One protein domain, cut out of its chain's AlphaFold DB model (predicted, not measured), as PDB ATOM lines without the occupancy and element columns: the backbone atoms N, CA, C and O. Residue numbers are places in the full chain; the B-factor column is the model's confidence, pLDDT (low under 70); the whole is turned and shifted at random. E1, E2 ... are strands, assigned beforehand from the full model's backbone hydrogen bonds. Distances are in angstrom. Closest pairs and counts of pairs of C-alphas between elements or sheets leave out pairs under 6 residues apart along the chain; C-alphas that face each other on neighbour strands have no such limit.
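What this domain is: This is residues 21 to 81 of the 81 residues of an uncharacterized protein of Saprospiraceae bacterium (UniProt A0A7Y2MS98). The model is a long, narrow two-stranded hairpin, E1 and E2, with a much smaller hairpin, E3 and E4, folded back beside the half of it that holds residue 21. The long hairpin makes most of the length, and its tip, residues 32 to 37, sticks out free; the loop of residues 63 to 76 swings back to E2, with residues 67 to 69 packing on it. The printed part has 61 residues, with no named helix and four named strands in the order E1, E2, E3, E4, in two antiparallel sheets of two strands, E1 - E2 and E3 - E4; its class is all strand. The whole is loose, with a radius of gyration of the C-alphas of 15.0 A, and its outline is a rod of 51 by 18 by 16 A.

Where its parts are: E1 covers residues 21 to 33 and is 36.0 A long from first to last C-alpha, beginning with C-alpha 21 at (153.471, 132.519, 131.253). E2 covers residues 37 to 49 and is 35.4 A long, with C-alpha 37 at (161.115, 101.717, 137.433). E2 bends by 52 degrees at residue 44. E3, residues 59 to 62, and E4, residues 77 to 80, are each 10.0 A long. E4 ends with C-alpha 80 at (140.752, 132.930, 131.832).

How they stand to each other: E1 and E2 form a hairpin, antiparallel at 165 degrees between their directions. C-alphas 21 and 49 face each other at 4.4 A, and C-alphas 31 and 38 at 4.3 A. N 28 and O 41 are within hydrogen-bond range at 2.8 A, as are N 41 and O 28 at 2.8 A. E3 has one pair of C-alphas within 8 A of E2, the closest being those of Ile 47 and Phe 60, 8.0 A apart. E3 and E4 form the second hairpin, antiparallel at 161 degrees, and C-alphas 62 and 77 face each other at 4.6 A. N 78 and O 61 are within hydrogen-bond range at 3.0 A. E4 is apart from E1 and E2, and E1 is apart from E3.

The domain as a whole: The C-alphas farthest apart are those of Arg 34 and Gly 53, 51.4 A. The C-alphas of Ile 21 and His 81, the chain's last residue, are 13.9 A apart. The link from E1 to E2 is tight, that from E2 to E3 is short, and that from E3 to E4 is long, with 14 residues. The printed part has no cut. Its mean pLDDT is 89.6; Ser 64 is the one printed residue under 70, and E3 has a mean of 76.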
ATOM      1  N   ILE A  21     153.444 133.066 129.893       92.12
ATOM      2  CA  ILE A  21     153.471 132.519 131.253       92.12
ATOM      3  C   ILE A  21     154.781 131.773 131.515       92.12
ATOM      4  O   ILE A  21     155.314 131.091 130.645       92.12
ATOM      5  N   THR A  22     155.289 131.871 132.739       92.31
ATOM      6  CA  THR A  22     156.417 131.077 133.231       92.31
ATOM      7  C   THR A  22     155.920 130.092 134.272       92.31
ATOM      8  O   THR A  22     155.288 130.489 135.253       92.31
ATOM      9  N   ILE A  23     156.236 128.815 134.066       90.94
ATOM     10  CA  ILE A  23     155.922 127.724 134.988       90.94
ATOM     11  C   ILE A  23     157.230 127.213 135.591       90.94
ATOM     12  O   ILE A  23     158.186 126.941 134.865       90.94
ATOM     13  N   THR A  24     157.269 127.060 136.911       93.19
ATOM     14  CA  THR A  24     158.415 126.499 137.635       93.19
ATOM     15  C   THR A  24     157.987 125.304 138.470       93.19
ATOM     16  O   THR A  24     156.896 125.304 139.041       93.19
ATOM     17  N   TYR A  25     158.853 124.301 138.557       94.62
ATOM     18  CA  TYR A  25     158.630 123.085 139.331       94.62
ATOM     19  C   TYR A  25     159.959 122.395 139.642       94.62
ATOM     20  O   TYR A  25     160.928 122.525 138.894       94.62
ATOM     21  N   ASP A  26     159.962 121.598 140.705       96.31
ATOM     22  CA  ASP A  26     161.091 120.775 141.123       96.31
ATOM     23  C   ASP A  26     160.765 119.289 140.884       96.31
ATOM     24  O   ASP A  26     159.874 118.750 141.550       96.31
ATOM     25  N   PRO A  27     161.436 118.602 139.941       95.31
ATOM     26  CA  PRO A  27     161.229 117.174 139.722       95.31
ATOM     27  C   PRO A  27     161.857 116.337 140.851       95.31
ATOM     28  O   PRO A  27     163.042 116.466 141.155       95.31
ATOM     29  N   ASP A  28     161.061 115.448 141.442       95.94
ATOM     30  CA  ASP A  28     161.439 114.508 142.505       95.94
ATOM     31  C   ASP A  28     161.216 113.067 142.020       95.94
ATOM     32  O   ASP A  28     160.083 112.591 141.911       95.94
ATOM     33  N   GLU A  29     162.302 112.374 141.676       95.94
ATOM     34  CA  GLU A  29     162.257 111.020 141.123       95.94
ATOM     35  C   GLU A  29     162.241 109.963 142.239       95.94
ATOM     36  O   GLU A  29     163.174 109.821 143.032       95.94
ATOM     37  N   ILE A  30     161.172 109.169 142.283       94.69
ATOM     38  CA  ILE A  30     160.921 108.162 143.309       94.69
ATOM     39  C   ILE A  30     160.980 106.776 142.684       94.69
ATOM     40  O   ILE A  30     160.167 106.412 141.831       94.69
ATOM     41  N   TYR A  31     161.909 105.956 143.171       95.62
ATOM     42  CA  TYR A  31     161.974 104.549 142.796       95.62
ATOM     43  C   TYR A  31     160.756 103.790 143.329       95.62
ATOM     44  O   TYR A  31     160.484 103.797 144.530       95.62
ATOM     45  N   VAL A  32     160.051 103.091 142.439       93.75
ATOM     46  CA  VAL A  32     158.868 102.300 142.795       93.75
ATOM     47  C   VAL A  32     159.248 100.833 142.974       93.75
ATOM     48  O   VAL A  32     159.043 100.255 144.041       93.75
ATOM     49  N   SER A  33     159.799 100.200 141.934       96.06
ATOM     50  CA  SER A  33     160.264  98.807 141.980       96.06
ATOM     51  C   SER A  33     161.097  98.458 140.745       96.06
ATOM     52  O   SER A  33     161.099  99.191 139.762       96.06
ATOM     53  N   ARG A  34     161.741  97.281 140.733       94.50
ATOM     54  CA  ARG A  34     162.518  96.829 139.562       94.50
ATOM     55  C   ARG A  34     161.635  96.682 138.319       94.50
ATOM     56  O   ARG A  34     162.111  96.911 137.216       94.50
ATOM     57  N   ALA A  35     160.383  96.264 138.501       96.56
ATOM     58  CA  ALA A  35     159.447  96.055 137.402       96.56
ATOM     59  C   ALA A  35     158.811  97.366 136.918       96.56
ATOM     60  O   ALA A  35     158.500  97.487 135.739       96.56
ATOM     61  N   CYS A  36     158.619  98.331 137.823       91.56
ATOM     62  CA  CYS A  36     157.916  99.584 137.540       91.56
ATOM     63  C   CYS A  36     158.856 100.768 137.272       91.56
ATOM     64  O   CYS A  36     158.390 101.809 136.831       91.56
ATOM     65  N   GLY A  37     160.152 100.630 137.551       94.75
ATOM     66  CA  GLY A  37     161.115 101.717 137.433       94.75
ATOM     67  C   GLY A  37     160.860 102.828 138.451       94.75
ATOM     68  O   GLY A  37     160.588 102.569 139.629       94.75
ATOM     69  N   PHE A  38     160.981 104.063 137.979       94.25
ATOM     70  CA  PHE A  38     160.806 105.282 138.751       94.25
ATOM     71  C   PHE A  38     159.533 106.007 138.321       94.25
ATOM     72  O   PHE A  38     159.068 105.855 137.193       94.25
ATOM     73  N   LYS A  39     158.985 106.808 139.230       93.25
ATOM     74  CA  LYS A  39     157.982 107.824 138.921       93.25
ATOM     75  C   LYS A  39     158.532 109.188 139.307       93.25
ATOM     76  O   LYS A  39     159.250 109.281 140.300       93.25
ATOM     77  N   THR A  40     158.145 110.230 138.593       95.19
ATOM     78  CA  THR A  40     158.497 111.604 138.956       95.19
ATOM     79  C   THR A  40     157.302 112.268 139.618       95.19
ATOM     80  O   THR A  40     156.172 112.136 139.157       95.19
ATOM     81  N   ILE A  41     157.546 112.953 140.729       94.75
ATOM     82  CA  ILE A  41     156.602 113.875 141.351       94.75
ATOM     83  C   ILE A  41     157.140 115.283 141.121       94.75
ATOM     84  O   ILE A  41     158.281 115.558 141.477       94.75
ATOM     85  N   PHE A  42     156.342 116.192 140.569       94.94
ATOM     86  CA  PHE A  42     156.758 117.591 140.441       94.94
ATOM     87  C   PHE A  42     156.276 118.377 141.652       94.94
ATOM     88  O   PHE A  42     155.078 118.432 141.919       94.94
ATOM     89  N   ARG A  43     157.203 118.966 142.404       93.56
ATOM     90  CA  ARG A  43     156.937 119.746 143.619       93.56
ATOM     91  C   ARG A  43     157.113 121.234 143.362       93.56
ATOM     92  O   ARG A  43     157.670 121.631 142.343       93.56
ATOM     93  N   ASN A  44     156.677 122.046 144.324       92.06
ATOM     94  CA  ASN A  44     156.860 123.500 144.313       92.06
ATOM     95  C   ASN A  44     156.356 124.140 143.011       92.06
ATOM     96  O   ASN A  44     156.961 125.073 142.485       92.06
ATOM     97  N   PHE A  45     155.249 123.609 142.490       91.44
ATOM     98  CA  PHE A  45     154.636 124.094 141.269       91.44
ATOM     99  C   PHE A  45     154.224 125.560 141.425       91.44
ATOM    100  O   PHE A  45     153.538 125.926 142.381       91.44
ATOM    101  N   SER A  46     154.626 126.397 140.475       88.19
ATOM    102  CA  SER A  46     154.240 127.803 140.419       88.19
ATOM    103  C   SER A  46     154.053 128.248 138.978       88.19
ATOM    104  O   SER A  46     154.697 127.734 138.065       88.19
ATOM    105  N   ILE A  47     153.167 129.221 138.792       88.50
ATOM    106  CA  ILE A  47     152.889 129.871 137.520       88.50
ATOM    107  C   ILE A  47     152.891 131.383 137.728       88.50
ATOM    108  O   ILE A  47     152.381 131.896 138.725       88.50
ATOM    109  N   THR A  48     153.468 132.092 136.768       90.25
ATOM    110  CA  THR A  48     153.495 133.554 136.719       90.25
ATOM    111  C   THR A  48     153.173 134.015 135.306       90.25
ATOM    112  O   THR A  48     153.605 133.387 134.343       90.25
ATOM    113  N   LEU A  49     152.409 135.096 135.178       91.44
ATOM    114  CA  LEU A  49     152.199 135.798 133.914       91.44
ATOM    115  C   LEU A  49     153.234 136.915 133.811       91.44
ATOM    116  O   LEU A  49     153.441 137.657 134.775       91.44
ATOM    117  N   ILE A  50     153.905 137.003 132.668       91.94
ATOM    118  CA  ILE A  50     154.830 138.091 132.371       91.94
ATOM    119  C   ILE A  50     153.994 139.311 132.003       91.94
ATOM    120  O   ILE A  50     153.174 139.248 131.097       91.94
ATOM    121  N   ASP A  51     154.191 140.411 132.722       89.44
ATOM    122  CA  ASP A  51     153.529 141.672 132.405       89.44
ATOM    123  C   ASP A  51     154.205 142.358 131.215       89.44
ATOM    124  O   ASP A  51     155.364 142.770 131.311       89.44
ATOM    125  N   ASP A  52     153.482 142.464 130.102       90.81
ATOM    126  CA  ASP A  52     153.888 143.196 128.900       90.81
ATOM    127  C   ASP A  52     153.110 144.514 128.704       90.81
ATOM    128  O   ASP A  52     153.393 145.272 127.773       90.81
ATOM    129  N   GLY A  53     152.186 144.832 129.622       91.44
ATOM    130  CA  GLY A  53     151.352 146.031 129.599       91.44
ATOM    131  C   GLY A  53     150.046 145.924 128.804       91.44
ATOM    132  O   GLY A  53     149.261 146.872 128.871       91.44
ATOM    133  N   ASP A  54     149.788 144.816 128.100       92.31
ATOM    134  CA  ASP A  54     148.529 144.565 127.374       92.31
ATOM    135  C   ASP A  54     148.038 143.114 127.524       92.31
ATOM    136  O   ASP A  54     147.298 142.629 126.681       92.31
ATOM    137  N   ASN A  55     148.405 142.403 128.591       93.00
ATOM    138  CA  ASN A  55     147.991 141.010 128.776       93.00
ATOM    139  C   ASN A  55     146.474 140.791 128.648       93.00
ATOM    140  O   ASN A  55     145.658 141.390 129.361       93.00
ATOM    141  N   TRP A  56     146.106 139.848 127.792       92.38
ATOM    142  CA  TRP A  56     144.734 139.396 127.612       92.38
ATOM    143  C   TRP A  56     144.346 138.333 128.656       92.38
ATOM    144  O   TRP A  56     143.182 138.219 129.050       92.38
ATOM    145  N   ILE A  57     145.313 137.570 129.164       91.81
ATOM    146  CA  ILE A  57     145.154 136.631 130.272       91.81
ATOM    147  C   ILE A  57     144.872 137.430 131.547       91.81
ATOM    148  O   ILE A  57     145.724 138.146 132.065       91.81
ATOM    149  N   GLN A  58     143.671 137.266 132.100       84.38
ATOM    150  CA  GLN A  58     143.245 138.007 133.289       84.38
ATOM    151  C   GLN A  58     143.608 137.292 134.581       84.38
ATOM    152  O   GLN A  58     144.080 137.913 135.534       84.38
ATOM    153  N   THR A  59     143.346 135.985 134.647       76.94
ATOM    154  CA  THR A  59     143.657 135.195 135.838       76.94
ATOM    155  C   THR A  59     144.039 133.771 135.479       76.94
ATOM    156  O   THR A  59     143.495 133.163 134.552       76.94
ATOM    157  N   PHE A  60     144.951 133.235 136.279       78.94
ATOM    158  CA  PHE A  60     145.236 131.818 136.372       78.94
ATOM    159  C   PHE A  60     144.926 131.377 137.801       78.94
ATOM    160  O   PHE A  60     145.337 132.016 138.770       78.94
ATOM    161  N   ALA A  61     144.164 130.299 137.933       74.12
ATOM    162  CA  ALA A  61     143.864 129.690 139.220       74.12
ATOM    163  C   ALA A  61     144.354 128.250 139.201       74.12
ATOM    164  O   ALA A  61     144.090 127.514 138.242       74.12
ATOM    165  N   ASN A  62     145.039 127.835 140.267       76.00
ATOM    166  CA  ASN A  62     145.318 126.421 140.445       76.00
ATOM    167  C   ASN A  62     143.979 125.693 140.605       76.00
ATOM    168  O   ASN A  62     143.125 126.107 141.391       76.00
ATOM    169  N   VAL A  63     143.800 124.595 139.869       74.81
ATOM    170  CA  VAL A  63     142.599 123.747 139.982       74.81
ATOM    171  C   VAL A  63     142.524 123.112 141.379       74.81
ATOM    172  O   VAL A  63     141.442 122.799 141.873       74.81
ATOM    173  N   SER A  64     143.679 122.968 142.037       68.75
ATOM    174  CA  SER A  64     143.852 122.468 143.397       68.75
ATOM    175  C   SER A  64     144.836 123.354 144.166       68.75
ATOM    176  O   SER A  64     145.814 123.826 143.599       68.75
ATOM    177  N   GLU A  65     144.656 123.527 145.478       70.12
ATOM    178  CA  GLU A  65     145.662 124.182 146.339       70.12
ATOM    179  C   GLU A  65     146.974 123.373 146.444       70.12
ATOM    180  O   GLU A  65     147.956 123.825 147.032       70.12
ATOM    181  N   ASN A  66     147.007 122.163 145.877       72.50
ATOM    182  CA  ASN A  66     148.181 121.311 145.870       72.50
ATOM    183  C   ASN A  66     149.234 121.815 144.865       72.50
ATOM    184  O   ASN A  66     149.038 121.749 143.657       72.50
ATOM    185  N   LEU A  67     150.387 122.251 145.380       83.88
ATOM    186  CA  LEU A  67     151.567 122.642 144.592       83.88
ATOM    187  C   LEU A  67     152.414 121.437 144.130       83.88
ATOM    188  O   LEU A  67     153.597 121.585 143.823       83.88
ATOM    189  N   THR A  68     151.841 120.233 144.157       90.69
ATOM    190  CA  THR A  68     152.486 118.974 143.780       90.69
ATOM    191  C   THR A  68     151.676 118.277 142.693       90.69
ATOM    192  O   THR A  68     150.486 118.013 142.871       90.69
ATOM    193  N   ILE A  69     152.339 117.922 141.594       91.50
ATOM    194  CA  ILE A  69     151.774 117.150 140.489       91.50
ATOM    195  C   ILE A  69     152.288 115.713 140.593       91.50
ATOM    196  O   ILE A  69     153.472 115.441 140.400       91.50
ATOM    197  N   GLU A  70     151.375 114.794 140.908       91.62
ATOM    198  CA  GLU A  70     151.634 113.344 140.946       91.62
ATOM    199  C   GLU A  70     150.952 112.590 139.793       91.62
ATOM    200  O   GLU A  70     151.235 111.413 139.572       91.62
ATOM    201  N   ASN A  71     150.030 113.254 139.088       89.31
ATOM    202  CA  ASN A  71     149.312 112.720 137.938       89.31
ATOM    203  C   ASN A  71     149.296 113.759 136.809       89.31
ATOM    204  O   ASN A  71     148.631 114.791 136.911       89.31
ATOM    205  N   GLU A  72     150.020 113.468 135.735       87.31
ATOM    206  CA  GLU A  72     150.152 114.332 134.557       87.31
ATOM    207  C   GLU A  72     148.893 114.334 133.668       87.31
ATOM    208  O   GLU A  72     148.727 115.221 132.839       87.31
ATOM    209  N   GLU A  73     147.966 113.390 133.867       90.50
ATOM    210  CA  GLU A  73     146.709 113.298 133.106       90.50
ATOM    211  C   GLU A  73     145.593 114.206 133.662       90.50
ATOM    212  O   GLU A  73     144.486 114.248 133.123       90.50
ATOM    213  N   GLN A  74     145.851 114.920 134.763       90.19
ATOM    214  CA  GLN A  74     144.892 115.828 135.396       90.19
ATOM    215  C   GLN A  74     145.165 117.289 135.026       90.19
ATOM    216  O   GLN A  74     146.305 117.694 134.819       90.19
ATOM    217  N   ALA A  75     144.108 118.103 134.976       89.75
ATOM    218  CA  ALA A  75     144.245 119.547 134.824       89.75
ATOM    219  C   ALA A  75     144.711 120.185 136.144       89.75
ATOM    220  O   ALA A  75     144.102 119.954 137.190       89.75
ATOM    221  N   HIS A  76     145.753 121.020 136.077       88.69
ATOM    222  CA  HIS A  76     146.355 121.675 137.251       88.69
ATOM    223  C   HIS A  76     146.160 123.197 137.273       88.69
ATOM    224  O   HIS A  76     146.179 123.797 138.348       88.69
ATOM    225  N   ILE A  77     145.902 123.824 136.120       89.12
ATOM    226  CA  ILE A  77     145.669 125.270 135.980       89.12
ATOM    227  C   ILE A  77     144.435 125.520 135.111       89.12
ATOM    228  O   ILE A  77     144.250 124.855 134.093       89.12
ATOM    229  N   ASN A  78     143.654 126.535 135.476       89.88
ATOM    230  CA  ASN A  78     142.673 127.168 134.597       89.88
ATOM    231  C   ASN A  78     143.148 128.572 134.214       89.88
ATOM    232  O   ASN A  78     143.503 129.347 135.100       89.88
ATOM    233  N   ILE A  79     143.114 128.899 132.921       90.44
ATOM    234  CA  ILE A  79     143.438 130.225 132.372       90.44
ATOM    235  C   ILE A  79     142.140 130.879 131.894       90.44
ATOM    236  O   ILE A  79     141.316 130.220 131.258       90.44
ATOM    237  N   THR A  80     141.948 132.160 132.211       90.06
ATOM    238  CA  THR A  80     140.752 132.930 131.832       90.06
ATOM    239  C   THR A  80     141.107 134.306 131.264       90.06
ATOM    240  O   THR A  80     142.152 134.869 131.595       90.06
ATOM    241  N   HIS A  81     140.204 134.821 130.431       88.31
ATOM    242  CA  HIS A  81     140.168 136.137 129.790       88.31
ATOM    243  C   HIS A  81     138.717 136.633 129.864       88.31
ATOM    244  O   HIS A  81     137.808 135.777 129.883       88.31
TER     245      HIS A  81